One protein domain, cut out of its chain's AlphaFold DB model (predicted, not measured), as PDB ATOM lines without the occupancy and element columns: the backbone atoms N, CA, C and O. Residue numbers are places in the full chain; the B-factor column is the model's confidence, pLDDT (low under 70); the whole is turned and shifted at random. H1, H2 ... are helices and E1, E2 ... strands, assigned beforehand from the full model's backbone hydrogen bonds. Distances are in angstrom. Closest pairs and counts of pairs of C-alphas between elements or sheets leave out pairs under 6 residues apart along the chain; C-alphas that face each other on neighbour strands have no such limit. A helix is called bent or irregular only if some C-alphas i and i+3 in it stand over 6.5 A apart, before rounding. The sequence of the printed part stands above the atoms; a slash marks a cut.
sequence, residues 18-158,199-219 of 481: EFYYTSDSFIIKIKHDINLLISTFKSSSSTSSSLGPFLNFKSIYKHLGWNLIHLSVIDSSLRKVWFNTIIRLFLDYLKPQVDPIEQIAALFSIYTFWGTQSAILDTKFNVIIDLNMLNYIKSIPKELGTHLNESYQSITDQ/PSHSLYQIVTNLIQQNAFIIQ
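AT A GLANCE: This is residues 18 to 158 and 199 to 219 of the 481 residues of an uncharacterized protein of Melampsora larici-populina (strain 98AG31 / pathotype 3-4-7) (UniProt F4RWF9). H6 forms the core, with H2 and H3 crossing it on one side and H8 packed on another; H5 and H6 make a helical hairpin. H8 and the arm H7b lie side by side, and the far end of H7b makes one end of the long axis, while H1 and the beginning of H5 lie toward the other. E1 and E2 form a small parallel sheet of two strands near H5 and H7a. The printed part has 162 residues with eight named helices and two named strands, in the order H1 H2 H3 H4 H5 H6 E1 H7 H8 E2, and its class is mostly helix. It is compact, with a radius of gyration of the C-alphas of 15.7 A, and its outline is elongated, 51 by 31 by 30 A.

HOW THE PARTS SIT: H1, residues 18 to 22, touches residues 78 to 85 alone of H5, residues 76 to 91; closest are the C-alphas of Tyr 21 and Trp 82, 5.5 A. H2, residues 24 to 46, touches H3, residues 53 to 63, with its residues 37 to 45 alone, at a steep tilt of 48 degrees, opposite ways; the closest C-alphas, Phe 41 and Phe 57, are 6.1 A apart. H4, residues 66 to 72, is irregular, with C-alphas 67 and 70 7.4 A apart, and is near H5. H6, residues 100 to 115, is the hub, touching five helices. Among them, H5 forms a hairpin with it at a shallow tilt of 18 degrees, through residues 87 to 91 and 106 to 110 alone, closest at the C-alphas of Phe 90 and Ala 106, 5.4 A. E1, residues 127 to 129, and E2, residues 216 to 218, are parallel neighbours; N 217 and O 127 are 2.9 A apart, within hydrogen-bond range. H7, residues 131 to 158, was assigned as one helix by its hydrogen bonds but is bent, C-alphas 138 and 141 being 7.0 A apart; its arms are H7a, residues 131 to 138, and H7b, residues 141 to 158, itself irregular, with C-alphas 143 and 146 6.7 A apart. H7b touches H8, residues 199 to 212, at a shallow tilt of 28 degrees, opposite ways; the closest C-alphas, Gly 145 and Ser 200, are 4.5 A apart. Helix packing is mostly crossed, with 2 of 9 pairs at a shallow tilt. Every O i to N i+4 pair is within hydrogen-bond range in H3, H6 and H7a; the counts are 17 of 19 in H2, 10 of 12 in H5, 11 of 14 in H7b, 9 of 10 in H8, 0 of 1 in H1 and 0 of 3 in H4, where O i to N i+3 gives 2 of 2 in H1 and 3 of 4 in H4.

IN THESE COORDINATES: H1 begins at C-alpha 18, (-18.163, -54.970, -7.000). From first to last C-alpha, H2 measures 32.7 A, H7b 25.6 A and H6 22.4 A. E2 ends at C-alpha 218, (-29.427, -38.183, -17.367).

THE WHOLE: The C-alphas farthest apart, Ser 77 and Gln 158, are 51.5 A apart. Residues 159 to 198 are not printed, and C-alphas 158 and 199 are 17.3 A apart across the cut. The link from H6 to E1, 11 residues, is long. Residue 48 is under pLDDT 70; the mean of the printed part is 94.6.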
ATOM      1  N   GLU A  18     -17.022 -55.721  -6.464       90.31
ATOM      2  CA  GLU A  18     -18.163 -54.970  -7.000       90.31
ATOM      3  C   GLU A  18     -19.487 -55.754  -6.951       90.31
ATOM      4  O   GLU A  18     -20.546 -55.175  -6.693       90.31
ATOM      5  N   PHE A  19     -19.441 -57.082  -7.115       92.06
ATOM      6  CA  PHE A  19     -20.630 -57.933  -7.035       92.06
ATOM      7  C   PHE A  19     -21.207 -58.013  -5.621       92.06
ATOM      8  O   PHE A  19     -22.391 -58.300  -5.456       92.06
ATOM      9  N   TYR A  20     -20.419 -57.715  -4.582       94.62
ATOM     10  CA  TYR A  20     -20.934 -57.691  -3.215       94.62
ATOM     11  C   TYR A  20     -22.008 -56.612  -3.044       94.62
ATOM     12  O   TYR A  20     -23.082 -56.899  -2.515       94.62
ATOM     13  N   TYR A  21     -21.761 -55.395  -3.539       96.19
ATOM     14  CA  TYR A  21     -22.696 -54.273  -3.398       96.19
ATOM     15  C   TYR A  21     -23.959 -54.436  -4.239       96.19
ATOM     16  O   TYR A  21     -24.978 -53.831  -3.935       96.19
ATOM     17  N   THR A  22     -23.924 -55.285  -5.260       95.56
ATOM     18  CA  THR A  22     -25.106 -55.633  -6.054       95.56
ATOM     19  C   THR A  22     -25.763 -56.937  -5.601       95.56
ATOM     20  O   THR A  22     -26.832 -57.278  -6.103       95.56
ATOM     21  N   SER A  23     -25.177 -57.645  -4.631       95.44
ATOM     22  CA  SER A  23     -25.729 -58.891  -4.104       95.44
ATOM     23  C   SER A  23     -27.006 -58.659  -3.297       95.44
ATOM     24  O   SER A  23     -27.132 -57.673  -2.563       95.44
ATOM     25  N   ASP A  24     -27.915 -59.634  -3.333       96.31
ATOM     26  CA  ASP A  24     -29.141 -59.621  -2.524       96.31
ATOM     27  C   ASP A  24     -28.839 -59.462  -1.033       96.31
ATOM     28  O   ASP A  24     -29.543 -58.755  -0.315       96.31
ATOM     29  N   SER A  25     -27.745 -60.068  -0.565       95.62
ATOM     30  CA  SER A  25     -27.335 -60.005   0.838       95.62
ATOM     31  C   SER A  25     -27.038 -58.578   1.309       95.62
ATOM     32  O   SER A  25     -27.391 -58.210   2.431       95.62
ATOM     33  N   PHE A  26     -26.423 -57.761   0.450       96.38
ATOM     34  CA  PHE A  26     -26.154 -56.356   0.727       96.38
ATOM     35  C   PHE A  26     -27.426 -55.522   0.566       96.38
ATOM     36  O   PHE A  26     -27.767 -54.738   1.453       96.38
ATOM     37  N   ILE A  27     -28.163 -55.740  -0.528       97.75
ATOM     38  CA  ILE A  27     -29.395 -55.011  -0.840       97.75
ATOM     39  C   ILE A  27     -30.433 -55.172   0.276       97.75
ATOM     40  O   ILE A  27     -31.025 -54.181   0.686       97.75
ATOM     41  N   ILE A  28     -30.641 -56.383   0.801       97.69
ATOM     42  CA  ILE A  28     -31.603 -56.645   1.883       97.69
ATOM     43  C   ILE A  28     -31.243 -55.846   3.141       97.69
ATOM     44  O   ILE A  28     -32.115 -55.207   3.728       97.69
ATOM     45  N   LYS A  29     -29.962 -55.831   3.532       97.06
ATOM     46  CA  LYS A  29     -29.493 -55.095   4.716       97.06
ATOM     47  C   LYS A  29     -29.654 -53.587   4.547       97.06
ATOM     48  O   LYS A  29     -30.206 -52.931   5.420       97.06
ATOM     49  N   ILE A  30     -29.237 -53.041   3.405       97.88
ATOM     50  CA  ILE A  30     -29.382 -51.605   3.143       97.88
ATOM     51  C   ILE A  30     -30.852 -51.202   3.024       97.88
ATOM     52  O   ILE A  30     -31.234 -50.163   3.550       97.88
ATOM     53  N   LYS A  31     -31.702 -52.016   2.388       98.12
ATOM     54  CA  LYS A  31     -33.150 -51.762   2.361       98.12
ATOM     55  C   LYS A  31     -33.735 -51.714   3.767       98.12
ATOM     56  O   LYS A  31     -34.596 -50.882   4.024       98.12
ATOM     57  N   HIS A  32     -33.291 -52.584   4.673       97.88
ATOM     58  CA  HIS A  32     -33.715 -52.529   6.068       97.88
ATOM     59  C   HIS A  32     -33.306 -51.203   6.734       97.88
ATOM     60  O   HIS A  32     -34.165 -50.525   7.292       97.88
ATOM     61  N   ASP A  33     -32.048 -50.781   6.578       98.12
ATOM     62  CA  ASP A  33     -31.556 -49.502   7.115       98.12
ATOM     63  C   ASP A  33     -32.310 -48.289   6.524       98.12
ATOM     64  O   ASP A  33     -32.619 -47.335   7.242       98.12
ATOM     65  N   ILE A  34     -32.630 -48.313   5.223       98.38
ATOM     66  CA  ILE A  34     -33.410 -47.259   4.545       98.38
ATOM     67  C   ILE A  34     -34.840 -47.220   5.083       98.38
ATOM     68  O   ILE A  34     -35.344 -46.144   5.400       98.38
ATOM     69  N   ASN A  35     -35.483 -48.382   5.223       98.44
ATOM     70  CA  ASN A  35     -36.818 -48.471   5.806       98.44
ATOM     71  C   ASN A  35     -36.840 -47.906   7.225       98.44
ATOM     72  O   ASN A  35     -37.739 -47.133   7.534       98.44
ATOM     73  N   LEU A  36     -35.837 -48.229   8.048       98.00
ATOM     74  CA  LEU A  36     -35.715 -47.696   9.403       98.00
ATOM     75  C   LEU A  36     -35.588 -46.165   9.399       98.00
ATOM     76  O   LEU A  36     -36.267 -45.487  10.170       98.00
ATOM     77  N   LEU A  37     -34.755 -45.601   8.516       98.31
ATOM     78  CA  LEU A  37     -34.597 -44.149   8.369       98.31
ATOM     79  C   LEU A  37     -35.922 -43.470   7.995       98.31
ATOM     80  O   LEU A  37     -36.329 -42.497   8.635       98.31
ATOM     81  N   ILE A  38     -36.612 -44.005   6.988       98.31
ATOM     82  CA  ILE A  38     -37.875 -43.464   6.483       98.31
ATOM     83  C   ILE A  38     -38.992 -43.603   7.530       98.31
ATOM     84  O   ILE A  38     -39.702 -42.633   7.798       98.31
ATOM     85  N   SER A  39     -39.127 -44.764   8.179       97.69
ATOM     86  CA  SER A  39     -40.161 -45.005   9.195       97.69
ATOM     87  C   SER A  39     -39.956 -44.164  10.453       97.69
ATOM     88  O   SER A  39     -40.929 -43.710  11.058       97.69
ATOM     89  N   THR A  40     -38.697 -43.924  10.837       97.25
ATOM     90  CA  THR A  40     -38.357 -43.047  11.966       97.25
ATOM     91  C   THR A  40     -38.730 -41.604  11.644       97.25
ATOM     92  O   THR A  40     -39.358 -40.939  12.467       97.25
ATOM     93  N   PHE A  41     -38.440 -41.132  10.425       97.00
ATOM     94  CA  PHE A  41     -38.878 -39.808   9.984       97.00
ATOM     95  C   PHE A  41     -40.403 -39.684   9.939       97.00
ATOM     96  O   PHE A  41     -40.934 -38.717  10.474       97.00
ATOM     97  N   LYS A  42     -41.113 -40.672   9.384       96.00
ATOM     98  CA  LYS A  42     -42.585 -40.689   9.312       96.00
ATOM     99  C   LYS A  42     -43.244 -40.662  10.697       96.00
ATOM    100  O   LYS A  42     -44.209 -39.937  10.931       96.00
ATOM    101  N   SER A  43     -42.705 -41.435  11.638       95.56
ATOM    102  CA  SER A  43     -43.170 -41.422  13.032       95.56
ATOM    103  C   SER A  43     -42.905 -40.061  13.678       95.56
ATOM    104  O   SER A  43     -43.787 -39.478  14.306       95.56
ATOM    105  N   SER A  44     -41.706 -39.513  13.464       94.12
ATOM    106  CA  SER A  44     -41.306 -38.227  14.028       94.12
ATOM    107  C   SER A  44     -42.058 -37.041  13.419       94.12
ATOM    108  O   SER A  44     -42.344 -36.090  14.137       94.12
ATOM    109  N   SER A  45     -42.446 -37.089  12.142       92.00
ATOM    110  CA  SER A  45     -43.208 -36.013  11.492       92.00
ATOM    111  C   SER A  45     -44.628 -35.867  12.038       92.00
ATOM    112  O   SER A  45     -45.251 -34.833  11.822       92.00
ATOM    113  N   SER A  46     -45.132 -36.890  12.734       90.75
ATOM    114  CA  SER A  46     -46.420 -36.853  13.437       90.75
ATOM    115  C   SER A  46     -46.286 -36.293  14.857       90.75
ATOM    116  O   SER A  46     -47.247 -35.775  15.422       90.75
ATOM    117  N   THR A  47     -45.093 -36.384  15.446       88.19
ATOM    118  CA  THR A  47     -44.785 -35.788  16.748       88.19
ATOM    119  C   THR A  47     -44.348 -34.342  16.559       88.19
ATOM    120  O   THR A  47     -43.630 -34.018  15.618       88.19
ATOM    121  N   SER A  48     -44.778 -33.439  17.435       67.62
ATOM    122  CA  SER A  48     -44.529 -32.005  17.299       67.62
ATOM    123  C   SER A  48     -43.052 -31.631  17.485       67.62
ATOM    124  O   SER A  48     -42.659 -31.147  18.547       67.62
ATOM    125  N   SER A  49     -42.217 -31.835  16.464       76.06
ATOM    126  CA  SER A  49     -40.850 -31.323  16.469       76.06
ATOM    127  C   SER A  49     -40.885 -29.811  16.255       76.06
ATOM    128  O   SER A  49     -41.452 -29.333  15.275       76.06
ATOM    129  N   SER A  50     -40.235 -29.047  17.132       84.12
ATOM    130  CA  SER A  50     -40.029 -27.601  16.944       84.12
ATOM    131  C   SER A  50     -39.174 -27.272  15.710       84.12
ATOM    132  O   SER A  50     -39.167 -26.136  15.238       84.12
ATOM    133  N   LEU A  51     -38.454 -28.268  15.190       88.06
ATOM    134  CA  LEU A  51     -37.621 -28.183  14.001       88.06
ATOM    135  C   LEU A  51     -38.467 -28.273  12.724       88.06
ATOM    136  O   LEU A  51     -39.427 -29.039  12.644       88.06
ATOM    137  N   GLY A  52     -38.062 -27.528  11.691       90.75
ATOM    138  CA  GLY A  52     -38.615 -27.688  10.345       90.75
ATOM    139  C   GLY A  52     -38.378 -29.101   9.790       90.75
ATOM    140  O   GLY A  52     -37.478 -29.804  10.261       90.75
ATOM    141  N   PRO A  53     -39.128 -29.523   8.757       93.94
ATOM    142  CA  PRO A  53     -39.142 -30.909   8.283       93.94
ATOM    143  C   PRO A  53     -37.762 -31.435   7.897       93.94
ATOM    144  O   PRO A  53     -37.366 -32.520   8.315       93.94
ATOM    145  N   PHE A  54     -36.986 -30.645   7.154       95.88
ATOM    146  CA  PHE A  54     -35.648 -31.057   6.745       95.88
ATOM    147  C   PHE A  54     -34.652 -31.086   7.913       95.88
ATOM    148  O   PHE A  54     -33.793 -31.962   7.968       95.88
ATOM    149  N   LEU A  55     -34.765 -30.166   8.875       94.44
ATOM    150  CA  LEU A  55     -33.907 -30.167  10.064       94.44
ATOM    151  C   LEU A  55     -34.212 -31.362  10.968       94.44
ATOM    152  O   LEU A  55     -33.282 -31.997  11.464       94.44
ATOM    153  N   ASN A  56     -35.494 -31.706  11.119       95.31
ATOM    154  CA  ASN A  56     -35.912 -32.918  11.811       95.31
ATOM    155  C   ASN A  56     -35.353 -34.168  11.112       95.31
ATOM    156  O   ASN A  56     -34.689 -34.991  11.738       95.31
ATOM    157  N   PHE A  57     -35.503 -34.257   9.787       97.00
ATOM    158  CA  PHE A  57     -34.900 -35.333   9.001       97.00
ATOM    159  C   PHE A  57     -33.378 -35.417   9.195       97.00
ATOM    160  O   PHE A  57     -32.846 -36.491   9.449       97.00
ATOM    161  N   LYS A  58     -32.662 -34.289   9.121       96.81
ATOM    162  CA  LYS A  58     -31.198 -34.235   9.270       96.81
ATOM    163  C   LYS A  58     -30.740 -34.671  10.667       96.81
ATOM    164  O   LYS A  58     -29.682 -35.290  10.783       96.81
ATOM    165  N   SER A  59     -31.522 -34.354  11.702       96.56
ATOM    166  CA  SER A  59     -31.321 -34.850  13.069       96.56
ATOM    167  C   SER A  59     -31.388 -36.379  13.103       96.56
ATOM    168  O   SER A  59     -30.416 -37.025  13.488       96.56
ATOM    169  N   ILE A  60     -32.474 -36.958  12.579       97.38
ATOM    170  CA  ILE A  60     -32.682 -38.413  12.510       97.38
ATOM    171  C   ILE A  60     -31.584 -39.088  11.678       97.38
ATOM    172  O   ILE A  60     -31.007 -40.088  12.098       97.38
ATOM    173  N   TYR A  61     -31.231 -38.509  10.530       97.94
ATOM    174  CA  TYR A  61     -30.170 -38.996   9.648       97.94
ATOM    175  C   TYR A  61     -28.823 -39.103  10.381       97.94
ATOM    176  O   TYR A  61     -28.125 -40.110  10.268       97.94
ATOM    177  N   LYS A  62     -28.457 -38.088  11.178       96.81
ATOM    178  CA  LYS A  62     -27.245 -38.125  12.015       96.81
ATOM    179  C   LYS A  62     -27.365 -39.108  13.173       96.81
ATOM    180  O   LYS A  62     -26.411 -39.835  13.429       96.81
ATOM    181  N   HIS A  63     -28.508 -39.137  13.853       97.06
ATOM    182  CA  HIS A  63     -28.747 -40.034  14.982       97.06
ATOM    183  C   HIS A  63     -28.594 -41.506  14.571       97.06
ATOM    184  O   HIS A  63     -27.910 -42.271  15.239       97.06
ATOM    185  N   LEU A  64     -29.113 -41.873  13.396       96.94
ATOM    186  CA  LEU A  64     -28.968 -43.209  12.810       96.94
ATOM    187  C   LEU A  64     -27.583 -43.467  12.173       96.94
ATOM    188  O   LEU A  64     -27.366 -44.502  11.544       96.94
ATOM    189  N   GLY A  65     -26.636 -42.533  12.296       96.06
ATOM    190  CA  GLY A  65     -25.261 -42.689  11.820       96.06
ATOM    191  C   GLY A  65     -25.103 -42.668  10.298       96.06
ATOM    192  O   GLY A  65     -24.068 -43.103   9.787       96.06
ATOM    193  N   TRP A  66     -26.093 -42.170   9.552       97.31
ATOM    194  CA  TRP A  66     -26.016 -42.085   8.091       97.31
ATOM    195  C   TRP A  66     -25.046 -41.004   7.603       97.31
ATOM    196  O   TRP A  66     -24.606 -41.033   6.458       97.31
ATOM    197  N   ASN A  67     -24.646 -40.059   8.453       95.25
ATOM    198  CA  ASN A  67     -23.592 -39.093   8.129       95.25
ATOM    199  C   ASN A  67     -22.216 -39.748   7.923       95.25
ATOM    200  O   ASN A  67     -21.373 -39.175   7.244       95.25
ATOM    201  N   LEU A  68     -21.999 -40.942   8.481       94.25
ATOM    202  CA  LEU A  68     -20.740 -41.687   8.383       94.25
ATOM    203  C   LEU A  68     -20.797 -42.809   7.341       94.25
ATOM    204  O   LEU A  68     -19.819 -43.525   7.139       94.25
ATOM    205  N   ILE A  69     -21.924 -42.963   6.642       95.62
ATOM    206  CA  ILE A  69     -22.147 -44.080   5.723       95.62
ATOM    207  C   ILE A  69     -21.132 -44.097   4.564       95.62
ATOM    208  O   ILE A  69     -20.746 -45.170   4.108       95.62
ATOM    209  N   HIS A  70     -20.631 -42.929   4.138       93.56
ATOM    210  CA  HIS A  70     -19.597 -42.797   3.100       93.56
ATOM    211  C   HIS A  70     -18.258 -43.421   3.504       93.56
ATOM    212  O   HIS A  70     -17.503 -43.862   2.643       93.56
ATOM    213  N   LEU A  71     -17.990 -43.545   4.807       92.25
ATOM    214  CA  LEU A  71     -16.798 -44.224   5.321       92.25
ATOM    215  C   LEU A  71     -16.912 -45.750   5.229       92.25
ATOM    216  O   LEU A  71     -15.918 -46.451   5.398       92.25
ATOM    217  N   SER A  72     -18.097 -46.296   4.929       92.94
ATOM    218  CA  SER A  72     -18.273 -47.742   4.762       92.94
ATOM    219  C   SER A  72     -17.533 -48.301   3.544       92.94
ATOM    220  O   SER A  72     -17.249 -49.501   3.522       92.94
ATOM    221  N   VAL A  73     -17.178 -47.454   2.566       93.62
ATOM    222  CA  VAL A  73     -16.430 -47.827   1.358       93.62
ATOM    223  C   VAL A  73     -15.334 -46.801   1.080       93.62
ATOM    224  O   VAL A  73     -15.562 -45.742   0.495       93.62
ATOM    225  N   ILE A  74     -14.120 -47.137   1.512       91.62
ATOM    226  CA  ILE A  74     -12.940 -46.283   1.332       91.62
ATOM    227  C   ILE A  74     -12.365 -46.433  -0.083       91.62
ATOM    228  O   ILE A  74     -11.863 -45.461  -0.630       91.62
ATOM    229  N   ASP A  75     -12.474 -47.616  -0.691       92.50
ATOM    230  CA  ASP A  75     -11.955 -47.882  -2.036       92.50
ATOM    231  C   ASP A  75     -12.736 -47.100  -3.106       92.50
ATOM    232  O   ASP A  75     -13.960 -47.229  -3.213       92.50
ATOM    233  N   SER A  76     -12.011 -46.304  -3.893       90.06
ATOM    234  CA  SER A  76     -12.542 -45.448  -4.956       90.06
ATOM    235  C   SER A  76     -13.289 -46.235  -6.031       90.06
ATOM    236  O   SER A  76     -14.376 -45.838  -6.463       90.06
ATOM    237  N   SER A  77     -12.744 -47.394  -6.411       90.56
ATOM    238  CA  SER A  77     -13.290 -48.260  -7.459       90.56
ATOM    239  C   SER A  77     -14.662 -48.817  -7.071       90.56
ATOM    240  O   SER A  77     -15.607 -48.813  -7.861       90.56
ATOM    241  N   LEU A  78     -14.807 -49.196  -5.801       94.56
ATOM    242  CA  LEU A  78     -16.026 -49.779  -5.258       94.56
ATOM    243  C   LEU A  78     -17.075 -48.727  -4.899       94.56
ATOM    244  O   LEU A  78     -18.278 -49.014  -4.937       94.56
ATOM    245  N   ARG A  79     -16.647 -47.501  -4.567       94.44
ATOM    246  CA  ARG A  79     -17.553 -46.448  -4.093       94.44
ATOM    247  C   ARG A  79     -18.593 -46.073  -5.137       94.44
ATOM    248  O   ARG A  79     -19.741 -45.847  -4.771       94.44
ATOM    249  N   LYS A  80     -18.243 -46.092  -6.426       94.88
ATOM    250  CA  LYS A  80     -19.199 -45.827  -7.512       94.88
ATOM    251  C   LYS A  80     -20.352 -46.838  -7.522       94.88
ATOM    252  O   LYS A  80     -21.514 -46.443  -7.568       94.88
ATOM    253  N   VAL A  81     -20.045 -48.136  -7.460       95.94
ATOM    254  CA  VAL A  81     -21.054 -49.214  -7.482       95.94
ATOM    255  C   VAL A  81     -21.907 -49.184  -6.214       95.94
ATOM    256  O   VAL A  81     -23.135 -49.278  -6.279       95.94
ATOM    257  N   TRP A  82     -21.267 -48.984  -5.062       96.94
ATOM    258  CA  TRP A  82     -21.936 -48.818  -3.774       96.94
ATOM    259  C   TRP A  82     -22.892 -47.614  -3.761       96.94
ATOM    260  O   TRP A  82     -24.071 -47.768  -3.434       96.94
ATOM    261  N   PHE A  83     -22.419 -46.438  -4.183       97.25
ATOM    262  CA  PHE A  83     -23.194 -45.198  -4.228       97.25
ATOM    263  C   PHE A  83     -24.413 -45.349  -5.139       97.25
ATOM    264  O   PHE A  83     -25.538 -45.077  -4.721       97.25
ATOM    265  N   ASN A  84     -24.204 -45.863  -6.356       97.00
ATOM    266  CA  ASN A  84     -25.278 -46.098  -7.319       97.00
ATOM    267  C   ASN A  84     -26.321 -47.083  -6.785       97.00
ATOM    268  O   ASN A  84     -27.515 -46.893  -7.010       97.00
ATOM    269  N   THR A  85     -25.892 -48.110  -6.049       97.94
ATOM    270  CA  THR A  85     -26.817 -49.064  -5.433       97.94
ATOM    271  C   THR A  85     -27.700 -48.372  -4.399       97.94
ATOM    272  O   THR A  85     -28.918 -48.510  -4.465       97.94
ATOM    273  N   ILE A  86     -27.119 -47.599  -3.475       98.25
ATOM    274  CA  ILE A  86     -27.884 -46.888  -2.438       98.25
ATOM    275  C   ILE A  86     -28.838 -45.866  -3.063       98.25
ATOM    276  O   ILE A  86     -30.015 -45.832  -2.709       98.25
ATOM    277  N   ILE A  87     -28.362 -45.074  -4.027       98.19
ATOM    278  CA  ILE A  87     -29.199 -44.111  -4.748       98.19
ATOM    279  C   ILE A  87     -30.374 -44.807  -5.432       98.19
ATOM    280  O   ILE A  87     -31.504 -44.362  -5.267       98.19
ATOM    281  N   ARG A  88     -30.143 -45.924  -6.136       97.75
ATOM    282  CA  ARG A  88     -31.221 -46.691  -6.776       97.75
ATOM    283  C   ARG A  88     -32.275 -47.140  -5.762       97.75
ATOM    284  O   ARG A  88     -33.463 -47.066  -6.054       97.75
ATOM    285  N   LEU A  89     -31.849 -47.553  -4.568       98.25
ATOM    286  CA  LEU A  89     -32.763 -47.948  -3.497       98.25
ATOM    287  C   LEU A  89     -33.576 -46.773  -2.943       98.25
ATOM    288  O   LEU A  89     -34.740 -46.972  -2.621       98.25
ATOM    289  N   PHE A  90     -33.023 -45.561  -2.865       98.50
ATOM    290  CA  PHE A  90     -33.821 -44.377  -2.522       98.50
ATOM    291  C   PHE A  90     -34.767 -43.962  -3.655       98.50
ATOM    292  O   PHE A  90     -35.914 -43.606  -3.393       98.50
ATOM    293  N   LEU A  91     -34.324 -44.046  -4.913       97.81
ATOM    294  CA  LEU A  91     -35.160 -43.759  -6.084       97.81
ATOM    295  C   LEU A  91     -36.357 -44.713  -6.187       97.81
ATOM    296  O   LEU A  91     -37.404 -44.319  -6.693       97.81
ATOM    297  N   ASP A  92     -36.249 -45.935  -5.657       97.94
ATOM    298  CA  ASP A  92     -37.377 -46.866  -5.578       97.94
ATOM    299  C   ASP A  92     -38.551 -46.339  -4.738       97.94
ATOM    300  O   ASP A  92     -39.683 -46.758  -4.994       97.94
ATOM    301  N   TYR A  93     -38.298 -45.418  -3.798       98.31
ATOM    302  CA  TYR A  93     -39.331 -44.733  -3.017       98.31
ATOM    303  C   TYR A  93     -39.889 -43.499  -3.726       98.31
ATOM    304  O   TYR A  93     -40.973 -43.064  -3.367       98.31
ATOM    305  N   LEU A  94     -39.213 -42.940  -4.736       97.75
ATOM    306  CA  LEU A  94     -39.715 -41.802  -5.517       97.75
ATOM    307  C   LEU A  94     -40.661 -42.276  -6.625       97.75
ATOM    308  O   LEU A  94     -40.395 -42.104  -7.815       97.75
ATOM    309  N   LYS A  95     -41.770 -42.902  -6.229       96.81
ATOM    310  CA  LYS A  95     -42.813 -43.380  -7.140       96.81
ATOM    311  C   LYS A  95     -44.181 -42.873  -6.680       96.81
ATOM    312  O   LYS A  95     -44.437 -42.902  -5.478       96.81
ATOM    313  N   PRO A  96     -45.103 -42.530  -7.602       96.38
ATOM    314  CA  PRO A  96     -46.429 -42.018  -7.242       96.38
ATOM    315  C   PRO A  96     -47.261 -42.941  -6.341       96.38
ATOM    316  O   PRO A  96     -48.185 -42.477  -5.684       96.38
ATOM    317  N   GLN A  97     -46.971 -44.247  -6.324       97.38
ATOM    318  CA  GLN A  97     -47.689 -45.224  -5.500       97.38
ATOM    319  C   GLN A  97     -47.215 -45.271  -4.038       97.38
ATOM    320  O   GLN A  97     -47.873 -45.900  -3.213       97.38
ATOM    321  N   VAL A  98     -46.064 -44.671  -3.724       98.00
ATOM    322  CA  VAL A  98     -45.477 -44.671  -2.377       98.00
ATOM    323  C   VAL A  98     -46.109 -43.552  -1.549       98.00
ATOM    324  O   VAL A  98     -46.532 -42.532  -2.088       98.00
ATOM    325  N   ASP A  99     -46.184 -43.729  -0.232       97.31
ATOM    326  CA  ASP A  99     -46.712 -42.718   0.686       97.31
ATOM    327  C   ASP A  99     -45.984 -41.360   0.516       97.31
ATOM    328  O   ASP A  99     -44.749 -41.335   0.486       97.31
ATOM    329  N   PRO A 100     -46.703 -40.222   0.416       97.50
ATOM    330  CA  PRO A 100     -46.100 -38.902   0.208       97.50
ATOM    331  C   PRO A 100     -44.989 -38.538   1.200       97.50
ATOM    332  O   PRO A 100     -43.989 -37.932   0.811       97.50
ATOM    333  N   ILE A 101     -45.126 -38.905   2.477       96.94
ATOM    334  CA  ILE A 101     -44.122 -38.594   3.504       96.94
ATOM    335  C   ILE A 101     -42.867 -39.447   3.303       96.94
ATOM    336  O   ILE A 101     -41.750 -38.956   3.479       96.94
ATOM    337  N   GLU A 102     -43.028 -40.699   2.875       97.94
ATOM    338  CA  GLU A 102     -41.912 -41.592   2.553       97.94
ATOM    339  C   GLU A 102     -41.147 -41.114   1.312       97.94
ATOM    340  O   GLU A 102     -39.914 -41.102   1.315       97.94
ATOM    341  N   GLN A 103     -41.860 -40.622   0.293       98.19
ATOM    342  CA  GLN A 103     -41.249 -39.984  -0.877       98.19
ATOM    343  C   GLN A 103     -40.418 -38.751  -0.483       98.19
ATOM    344  O   GLN A 103     -39.280 -38.590  -0.930       98.19
ATOM    345  N   ILE A 104     -40.952 -37.891   0.393       97.75
ATOM    346  CA  ILE A 104     -40.233 -36.713   0.905       97.75
ATOM    347  C   ILE A 104     -38.975 -37.139   1.673       97.75
ATOM    348  O   ILE A 104     -37.901 -36.577   1.450       97.75
ATOM    349  N   ALA A 105     -39.082 -38.148   2.541       98.00
ATOM    350  CA  ALA A 105     -37.950 -38.683   3.293       98.00
ATOM    351  C   ALA A 105     -36.854 -39.225   2.365       98.00
ATOM    352  O   ALA A 105     -35.668 -38.965   2.577       98.00
ATOM    353  N   ALA A 106     -37.237 -39.943   1.306       98.44
ATOM    354  CA  ALA A 106     -36.311 -40.450   0.303       98.44
ATOM    355  C   ALA A 106     -35.618 -39.314  -0.465       98.44
ATOM    356  O   ALA A 106     -34.401 -39.350  -0.649       98.44
ATOM    357  N   LEU A 107     -36.346 -38.258  -0.840       98.31
ATOM    358  CA  LEU A 107     -35.762 -37.089  -1.501       98.31
ATOM    359  C   LEU A 107     -34.782 -36.339  -0.585       98.31
ATOM    360  O   LEU A 107     -33.681 -35.977  -1.013       98.31
ATOM    361  N   PHE A 108     -35.134 -36.149   0.689       98.31
ATOM    362  CA  PHE A 108     -34.226 -35.577   1.687       98.31
ATOM    363  C   PHE A 108     -32.987 -36.452   1.897       98.31
ATOM    364  O   PHE A 108     -31.880 -35.923   2.052       98.31
ATOM    365  N   SER A 109     -33.157 -37.775   1.856       98.38
ATOM    366  CA  SER A 109     -32.061 -38.739   1.934       98.38
ATOM    367  C   SER A 109     -31.125 -38.600   0.742       98.38
ATOM    368  O   SER A 109     -29.928 -38.467   0.954       98.38
ATOM    369  N   ILE A 110     -31.642 -38.534  -0.490       98.38
ATOM    370  CA  ILE A 110     -30.832 -38.337  -1.705       98.38
ATOM    371  C   ILE A 110     -30.041 -37.032  -1.618       98.38
ATOM    372  O   ILE A 110     -28.831 -37.038  -1.841       98.38
ATOM    373  N   TYR A 111     -30.690 -35.928  -1.236       98.12
ATOM    374  CA  TYR A 111     -30.020 -34.639  -1.072       98.12
ATOM    375  C   TYR A 111     -28.909 -34.684  -0.023       98.12
ATOM    376  O   TYR A 111     -27.782 -34.269  -0.288       98.12
ATOM    377  N   THR A 112     -29.207 -35.228   1.157       97.56
ATOM    378  CA  THR A 112     -28.247 -35.294   2.264       97.56
ATOM    379  C   THR A 112     -27.106 -36.252   1.939       97.56
ATOM    380  O   THR A 112     -25.944 -35.918   2.152       97.56
ATOM    381  N   PHE A 113     -27.408 -37.417   1.369       97.50
ATOM    382  CA  PHE A 113     -26.430 -38.430   0.990       97.50
ATOM    383  C   PHE A 113     -25.502 -37.917  -0.113       97.50
ATOM    384  O   PHE A 113     -24.285 -38.016   0.020       97.50
ATOM    385  N   TRP A 114     -26.042 -37.280  -1.156       97.19
ATOM    386  CA  TRP A 114     -25.231 -36.679  -2.214       97.19
ATOM    387  C   TRP A 114     -24.416 -35.477  -1.714       97.19
ATOM    388  O   TRP A 114     -23.253 -35.323  -2.089       97.19
ATOM    389  N   GLY A 115     -24.996 -34.644  -0.845       95.81
ATOM    390  CA  GLY A 115     -24.347 -33.459  -0.277       95.81
ATOM    391  C   GLY A 115     -23.238 -33.764   0.733       95.81
ATOM    392  O   GLY A 115     -22.320 -32.966   0.880       95.81
ATOM    393  N   THR A 116     -23.295 -34.917   1.404       94.69
ATOM    394  CA  THR A 116     -22.302 -35.351   2.408       94.69
ATOM    395  C   THR A 116     -21.141 -36.155   1.821       94.69
ATOM    396  O   THR A 116     -20.286 -36.625   2.571       94.69
ATOM    397  N   GLN A 117     -21.081 -36.313   0.495       93.50
ATOM    398  CA  GLN A 117     -19.921 -36.910  -0.162       93.50
ATOM    399  C   GLN A 117     -18.670 -36.073   0.129       93.50
ATOM    400  O   GLN A 117     -18.611 -34.890  -0.208       93.50
ATOM    401  N   SER A 118     -17.673 -36.690   0.761       87.12
ATOM    402  CA  SER A 118     -16.412 -36.019   1.066       87.12
ATOM    403  C   SER A 118     -15.586 -35.830  -0.202       87.12
ATOM    404  O   SER A 118     -15.287 -36.805  -0.891       87.12
ATOM    405  N   ALA A 119     -15.157 -34.593  -0.462       86.62
ATOM    406  CA  ALA A 119     -14.219 -34.280  -1.542       86.62
ATOM    407  C   ALA A 119     -12.834 -34.923  -1.333       86.62
ATOM    408  O   ALA A 119     -12.090 -35.095  -2.292       86.62
ATOM    409  N   ILE A 120     -12.500 -35.299  -0.091       85.25
ATOM    410  CA  ILE A 120     -11.239 -35.973   0.261       85.25
ATOM    411  C   ILE A 120     -11.229 -37.403  -0.280       85.25
ATOM    412  O   ILE A 120     -10.178 -37.952  -0.593       85.25
ATOM    413  N   LEU A 121     -12.407 -38.024  -0.345       79.75
ATOM    414  CA  LEU A 121     -12.508 -39.442  -0.614       79.75
ATOM    415  C   LEU A 121     -12.432 -39.769  -2.105       79.75
ATOM    416  O   LEU A 121     -11.979 -40.872  -2.362       79.75
ATOM    417  N   ASP A 122     -12.884 -38.899  -3.027       80.88
ATOM    418  CA  ASP A 122     -12.675 -38.890  -4.501       80.88
ATOM    419  C   ASP A 122     -13.546 -37.790  -5.159       80.88
ATOM    420  O   ASP A 122     -14.220 -37.006  -4.486       80.88
ATOM    421  N   THR A 123     -13.608 -37.779  -6.500       86.25
ATOM    422  CA  THR A 123     -14.644 -37.107  -7.292       86.25
ATOM    423  C   THR A 123     -16.052 -37.419  -6.786       86.25
ATOM    424  O   THR A 123     -16.448 -38.582  -6.682       86.25
ATOM    425  N   LYS A 124     -16.835 -36.362  -6.560       93.00
ATOM    426  CA  LYS A 124     -18.254 -36.437  -6.209       93.00
ATOM    427  C   LYS A 124     -19.030 -37.205  -7.283       93.00
ATOM    428  O   LYS A 124     -18.994 -36.847  -8.460       93.00
ATOM    429  N   PHE A 125     -19.741 -38.251  -6.880       95.25
ATOM    430  CA  PHE A 125     -20.580 -39.037  -7.776       95.25
ATOM    431  C   PHE A 125     -21.913 -38.335  -8.010       95.25
ATOM    432  O   PHE A 125     -22.559 -37.852  -7.074       95.25
ATOM    433  N   ASN A 126     -22.339 -38.314  -9.267       96.88
ATOM    434  CA  ASN A 126     -23.644 -37.804  -9.656       96.88
ATOM    435  C   ASN A 126     -24.694 -38.918  -9.612       96.88
ATOM    436  O   ASN A 126     -24.395 -40.095  -9.812       96.88
ATOM    437  N   VAL A 127     -25.935 -38.528  -9.357       97.25
ATOM    438  CA  VAL A 127     -27.104 -39.402  -9.321       97.25
ATOM    439  C   VAL A 127     -27.533 -39.693 -10.756       97.25
ATOM    440  O   VAL A 127     -27.919 -38.792 -11.498       97.25
ATOM    441  N   ILE A 128     -27.456 -40.959 -11.155       96.75
ATOM    442  CA  ILE A 128     -27.865 -41.403 -12.488       96.75
ATOM    443  C   ILE A 128     -29.381 -41.622 -12.484       96.75
ATOM    444  O   ILE A 128     -29.876 -42.440 -11.708       96.75
ATOM    445  N   ILE A 129     -30.111 -40.891 -13.327       97.00
ATOM    446  CA  ILE A 129     -31.573 -40.994 -13.461       97.00
ATOM    447  C   ILE A 129     -32.000 -40.936 -14.926       97.00
ATOM    448  O   ILE A 129     -31.278 -40.411 -15.770       97.00
ATOM    449  N   ASP A 130     -33.189 -41.448 -15.233       96.06
ATOM    450  CA  ASP A 130     -33.810 -41.242 -16.539       96.06
ATOM    451  C   ASP A 130     -34.539 -39.882 -16.622       96.06
ATOM    452  O   ASP A 130     -34.729 -39.168 -15.628       96.06
ATOM    453  N   LEU A 131     -34.946 -39.503 -17.838       96.12
ATOM    454  CA  LEU A 131     -35.630 -38.233 -18.092       96.12
ATOM    455  C   LEU A 131     -37.007 -38.149 -17.409       96.12
ATOM    456  O   LEU A 131     -37.411 -37.068 -16.975       96.12
ATOM    457  N   ASN A 132     -37.724 -39.267 -17.295       96.56
ATOM    458  CA  ASN A 132     -39.050 -39.300 -16.679       96.56
ATOM    459  C   ASN A 132     -38.949 -39.052 -15.172       96.56
ATOM    460  O   ASN A 132     -39.698 -38.242 -14.631       96.56
ATOM    461  N   MET A 133     -37.971 -39.675 -14.518       97.19
ATOM    462  CA  MET A 133     -37.646 -39.480 -13.114       97.19
ATOM    463  C   MET A 133     -37.210 -38.040 -12.842       97.19
ATOM    464  O   MET A 133     -37.653 -37.447 -11.865       97.19
ATOM    465  N   LEU A 134     -36.409 -37.423 -13.719       97.31
ATOM    466  CA  LEU A 134     -36.057 -36.006 -13.573       97.31
ATOM    467  C   LEU A 134     -37.294 -35.098 -13.642       97.31
ATOM    468  O   LEU A 134     -37.425 -34.163 -12.851       97.31
ATOM    469  N   ASN A 135     -38.199 -35.357 -14.588       97.31
ATOM    470  CA  ASN A 135     -39.444 -34.600 -14.716       97.31
ATOM    471  C   ASN A 135     -40.345 -34.792 -13.492       97.31
ATOM    472  O   ASN A 135     -40.929 -33.822 -13.013       97.31
ATOM    473  N   TYR A 136     -40.388 -36.010 -12.952       97.69
ATOM    474  CA  TYR A 136     -41.111 -36.316 -11.726       97.69
ATOM    475  C   TYR A 136     -40.515 -35.599 -10.508       97.69
ATOM    476  O   TYR A 136     -41.218 -34.897  -9.791       97.69
ATOM    477  N   ILE A 137     -39.191 -35.640 -10.322       97.62
ATOM    478  CA  ILE A 137     -38.510 -34.910  -9.240       97.62
ATOM    479  C   ILE A 137     -38.810 -33.403  -9.301       97.62
ATOM    480  O   ILE A 137     -38.967 -32.759  -8.264       97.62
ATOM    481  N   LYS A 138     -38.946 -32.830 -10.503       97.75
ATOM    482  CA  LYS A 138     -39.341 -31.424 -10.690       97.75
ATOM    483  C   LYS A 138     -40.804 -31.140 -10.327       97.75
ATOM    484  O   LYS A 138     -41.112 -29.997  -9.985       97.75
ATOM    485  N   SER A 139     -41.704 -32.123 -10.406       97.69
ATOM    486  CA  SER A 139     -43.114 -31.960 -10.028       97.69
ATOM    487  C   SER A 139     -43.368 -32.199  -8.535       97.69
ATOM    488  O   SER A 139     -44.280 -31.579  -7.983       97.69
ATOM    489  N   ILE A 140     -42.510 -32.977  -7.858       96.38
ATOM    490  CA  ILE A 140     -42.610 -33.309  -6.424       96.38
ATOM    491  C   ILE A 140     -42.924 -32.102  -5.519       96.38
ATOM    492  O   ILE A 140     -43.839 -32.219  -4.705       96.38
ATOM    493  N   PRO A 141     -42.256 -30.930  -5.616       96.75
ATOM    494  CA  PRO A 141     -42.564 -29.806  -4.730       96.75
ATOM    495  C   PRO A 141     -44.016 -29.322  -4.815       96.75
ATOM    496  O   PRO A 141     -44.559 -28.847  -3.820       96.75
ATOM    497  N   LYS A 142     -44.643 -29.450  -5.991       95.88
ATOM    498  CA  LYS A 142     -46.044 -29.072  -6.210       95.88
ATOM    499  C   LYS A 142     -47.002 -30.140  -5.686       95.88
ATOM    500  O   LYS A 142     -48.010 -29.790  -5.088       95.88
ATOM    501  N   GLU A 143     -46.679 -31.413  -5.910       95.56
ATOM    502  CA  GLU A 143     -47.532 -32.552  -5.548       95.56
ATOM    503  C   GLU A 143     -47.463 -32.883  -4.050       95.56
ATOM    504  O   GLU A 143     -48.489 -33.045  -3.401       95.56
ATOM    505  N   LEU A 144     -46.257 -32.953  -3.481       95.94
ATOM    506  CA  LEU A 144     -46.039 -33.388  -2.097       95.94
ATOM    507  C   LEU A 144     -45.966 -32.221  -1.103       95.94
ATOM    508  O   LEU A 144     -46.070 -32.420   0.108       95.94
ATOM    509  N   GLY A 145     -45.789 -30.990  -1.594       95.00
ATOM    510  CA  GLY A 145     -45.705 -29.800  -0.747       95.00
ATOM    511  C   GLY A 145     -46.974 -29.561   0.077       95.00
ATOM    512  O   GLY A 145     -46.879 -29.138   1.229       95.00
ATOM    513  N   THR A 146     -48.149 -29.874  -0.475       94.06
ATOM    514  CA  THR A 146     -49.441 -29.781   0.224       94.06
ATOM    515  C   THR A 146     -49.519 -30.773   1.380       94.06
ATOM    516  O   THR A 146     -49.746 -30.352   2.510       94.06
ATOM    517  N   HIS A 147     -49.201 -32.045   1.132       94.38
ATOM    518  CA  HIS A 147     -49.176 -33.095   2.154       94.38
ATOM    519  C   HIS A 147     -48.214 -32.776   3.304       94.38
ATOM    520  O   HIS A 147     -48.537 -32.984   4.475       94.38
ATOM    521  N   LEU A 148     -47.041 -32.211   2.993       93.38
ATOM    522  CA  LEU A 148     -46.091 -31.787   4.020       93.38
ATOM    523  C   LEU A 148     -46.643 -30.629   4.861       93.38
ATOM    524  O   LEU A 148     -46.495 -30.625   6.081       93.38
ATOM    525  N   ASN A 149     -47.291 -29.648   4.229       93.06
ATOM    526  CA  ASN A 149     -47.908 -28.537   4.952       93.06
ATOM    527  C   ASN A 149     -49.061 -29.030   5.846       93.06
ATOM    528  O   ASN A 149     -49.130 -28.617   6.999       93.06
ATOM    529  N   GLU A 150     -49.912 -29.934   5.356       91.81
ATOM    530  CA  GLU A 150     -51.029 -30.526   6.111       91.81
ATOM    531  C   GLU A 150     -50.541 -31.298   7.345       91.81
ATOM    532  O   GLU A 150     -51.034 -31.076   8.455       91.81
ATOM    533  N   SER A 151     -49.508 -32.135   7.180       90.44
ATOM    534  CA  SER A 151     -48.919 -32.902   8.284       90.44
ATOM    535  C   SER A 151     -48.429 -31.988   9.412       90.44
ATOM    536  O   SER A 151     -48.670 -32.276  10.581       90.44
ATOM    537  N   TYR A 152     -47.798 -30.856   9.086       88.06
ATOM    538  CA  TYR A 152     -47.248 -29.922  10.079       88.06
ATOM    539  C   TYR A 152     -48.270 -28.900  10.614       88.06
ATOM    540  O   TYR A 152     -48.128 -28.411  11.741       88.06
ATOM    541  N   GLN A 153     -49.310 -28.571   9.844       88.19
ATOM    542  CA  GLN A 153     -50.394 -27.699  10.308       88.19
ATOM    543  C   GLN A 153     -51.244 -28.386  11.376       88.19
ATOM    544  O   GLN A 153     -51.483 -27.781  12.420       88.19
ATOM    545  N   SER A 154     -51.588 -29.666  11.183       86.44
ATOM    546  CA  SER A 154     -52.402 -30.431  12.145       86.44
ATOM    547  C   SER A 154     -51.827 -30.409  13.570       86.44
ATOM    548  O   SER A 154     -52.553 -30.291  14.557       86.44
ATOM    549  N   ILE A 155     -50.500 -30.425  13.675       82.38
ATOM    550  CA  ILE A 155     -49.756 -30.357  14.930       82.38
ATOM    551  C   ILE A 155     -49.860 -28.970  15.580       82.38
ATOM    552  O   ILE A 155     -50.018 -28.847  16.797       82.38
ATOM    553  N   THR A 156     -49.756 -27.914  14.772       82.38
ATOM    554  CA  THR A 156     -49.806 -26.528  15.261       82.38
ATOM    555  C   THR A 156     -51.194 -26.186  15.810       82.38
ATOM    556  O   THR A 156     -51.309 -25.478  16.817       82.38
ATOM    557  N   ASP A 157     -52.240 -26.735  15.194       85.00
ATOM    558  CA  ASP A 157     -53.621 -26.531  15.624       85.00
ATOM    559  C   ASP A 157     -53.914 -27.250  16.949       85.00
ATOM    560  O   ASP A 157     -54.497 -26.651  17.856       85.00
ATOM    561  N   GLN A 158     -53.423 -28.485  17.130       83.19
ATOM    562  CA  GLN A 158     -53.571 -29.214  18.399       83.19
ATOM    563  C   GLN A 158     -52.954 -28.457  19.580       83.19
ATOM    564  O   GLN A 158     -53.584 -28.342  20.634       83.19
ATOM    565  N   PRO A 199     -43.262 -25.368   5.464       86.81
ATOM    566  CA  PRO A 199     -42.540 -26.641   5.366       86.81
ATOM    567  C   PRO A 199     -42.218 -27.049   3.917       86.81
ATOM    568  O   PRO A 199     -41.101 -27.468   3.610       86.81
ATOM    569  N   SER A 200     -43.169 -26.838   3.002       91.94
ATOM    570  CA  SER A 200     -43.011 -27.032   1.551       91.94
ATOM    571  C   SER A 200     -41.860 -26.245   0.906       91.94
ATOM    572  O   SER A 200     -41.297 -26.701  -0.090       91.94
ATOM    573  N   HIS A 201     -41.444 -25.109   1.470       91.88
ATOM    574  CA  HIS A 201     -40.326 -24.324   0.940       91.88
ATOM    575  C   HIS A 201     -38.997 -25.083   1.035       91.88
ATOM    576  O   HIS A 201     -38.189 -25.020   0.110       91.88
ATOM    577  N   SER A 202     -38.812 -25.889   2.089       92.31
ATOM    578  CA  SER A 202     -37.631 -26.756   2.222       92.31
ATOM    579  C   SER A 202     -37.537 -27.756   1.066       92.31
ATOM    580  O   SER A 202     -36.455 -28.003   0.543       92.31
ATOM    581  N   LEU A 203     -38.676 -28.300   0.626       95.62
ATOM    582  CA  LEU A 203     -38.739 -29.259  -0.476       95.62
ATOM    583  C   LEU A 203     -38.356 -28.602  -1.809       95.62
ATOM    584  O   LEU A 203     -37.537 -29.137  -2.554       95.62
ATOM    585  N   TYR A 204     -38.902 -27.412  -2.076       96.56
ATOM    586  CA  TYR A 204     -38.571 -26.637  -3.272       96.56
ATOM    587  C   TYR A 204     -37.088 -26.261  -3.314       96.56
ATOM    588  O   TYR A 204     -36.436 -26.432  -4.346       96.56
ATOM    589  N   GLN A 205     -36.543 -25.792  -2.189       95.88
ATOM    590  CA  GLN A 205     -35.135 -25.428  -2.070       95.88
ATOM    591  C   GLN A 205     -34.225 -26.634  -2.330       95.88
ATOM    592  O   GLN A 205     -33.263 -26.524  -3.081       95.88
ATOM    593  N   ILE A 206     -34.555 -27.804  -1.781       96.75
ATOM    594  CA  ILE A 206     -33.772 -29.030  -1.978       96.75
ATOM    595  C   ILE A 206     -33.756 -29.468  -3.443       96.75
ATOM    596  O   ILE A 206     -32.684 -29.728  -3.990       96.75
ATOM    597  N   VAL A 207     -34.918 -29.518  -4.101       97.50
ATOM    598  CA  VAL A 207     -34.996 -29.883  -5.525       97.50
ATOM    599  C   VAL A 207     -34.242 -28.870  -6.385       97.50
ATOM    600  O   VAL A 207     -33.480 -29.258  -7.271       97.50
ATOM    601  N   THR A 208     -34.399 -27.580  -6.090       97.31
ATOM    602  CA  THR A 208     -33.701 -26.500  -6.797       97.31
ATOM    603  C   THR A 208     -32.186 -26.626  -6.641       97.31
ATOM    604  O   THR A 208     -31.478 -26.593  -7.643       97.31
ATOM    605  N   ASN A 209     -31.694 -26.873  -5.424       97.06
ATOM    606  CA  ASN A 209     -30.270 -27.057  -5.150       97.06
ATOM    607  C   ASN A 209     -29.699 -28.276  -5.885       97.06
ATOM    608  O   ASN A 209     -28.632 -28.178  -6.484       97.06
ATOM    609  N   LEU A 210     -30.407 -29.412  -5.889       97.44
ATOM    610  CA  LEU A 210     -29.967 -30.608  -6.621       97.44
ATOM    611  C   LEU A 210     -29.830 -30.342  -8.125       97.44
ATOM    612  O   LEU A 210     -28.863 -30.779  -8.748       97.44
ATOM    613  N   ILE A 211     -30.777 -29.605  -8.707       97.44
ATOM    614  CA  ILE A 211     -30.757 -29.262 -10.134       97.44
ATOM    615  C   ILE A 211     -29.647 -28.251 -10.436       97.44
ATOM    616  O   ILE A 211     -28.853 -28.477 -11.344       97.44
ATOM    617  N   GLN A 212     -29.567 -27.157  -9.675       97.38
ATOM    618  CA  GLN A 212     -28.586 -26.087  -9.892       97.38
ATOM    619  C   GLN A 212     -27.145 -26.573  -9.730       97.38
ATOM    620  O   GLN A 212     -26.258 -26.127 -10.453       97.38
ATOM    621  N   GLN A 213     -26.911 -27.514  -8.815       96.75
ATOM    622  CA  GLN A 213     -25.586 -28.082  -8.586       96.75
ATOM    623  C   GLN A 213     -25.270 -29.276  -9.501       96.75
ATOM    624  O   GLN A 213     -24.295 -29.984  -9.254       96.75
ATOM    625  N   ASN A 214     -26.075 -29.512 -10.545       96.62
ATOM    626  CA  ASN A 214     -25.904 -30.610 -11.501       96.62
ATOM    627  C   ASN A 214     -25.734 -31.977 -10.816       96.62
ATOM    628  O   ASN A 214     -24.926 -32.802 -11.238       96.62
ATOM    629  N   ALA A 215     -26.506 -32.226  -9.752       97.19
ATOM    630  CA  ALA A 215     -26.426 -33.479  -9.007       97.19
ATOM    631  C   ALA A 215     -26.850 -34.695  -9.844       97.19
ATOM    632  O   ALA A 215     -26.509 -35.822  -9.490       97.19
ATOM    633  N   PHE A 216     -27.588 -34.479 -10.937       97.75
ATOM    634  CA  PHE A 216     -28.150 -35.524 -11.782       97.75
ATOM    635  C   PHE A 216     -27.402 -35.664 -13.112       97.75
ATOM    636  O   PHE A 216     -27.198 -34.682 -13.823       97.75
ATOM    637  N   ILE A 217     -27.077 -36.903 -13.486       96.88
ATOM    638  CA  ILE A 217     -26.710 -37.275 -14.856       96.88
ATOM    639  C   ILE A 217     -27.901 -38.007 -15.466       96.88
ATOM    640  O   ILE A 217     -28.361 -39.015 -14.927       96.88
ATOM    641  N   ILE A 218     -28.376 -37.511 -16.608       96.00
ATOM    642  CA  ILE A 218     -29.427 -38.183 -17.367       96.00
ATOM    643  C   ILE A 218     -28.789 -39.365 -18.088       96.00
ATOM    644  O   ILE A 218     -27.978 -39.176 -18.998       96.00
ATOM    645  N   GLN A 219     -29.150 -40.581 -17.687       92.50
ATOM    646  CA  GLN A 219     -28.833 -41.753 -18.483       92.50
ATOM    647  C   GLN A 219     -29.718 -41.699 -19.727       92.50
ATOM    648  O   GLN A 219     -30.946 -41.639 -19.582       92.50
TER     649      GLN A 219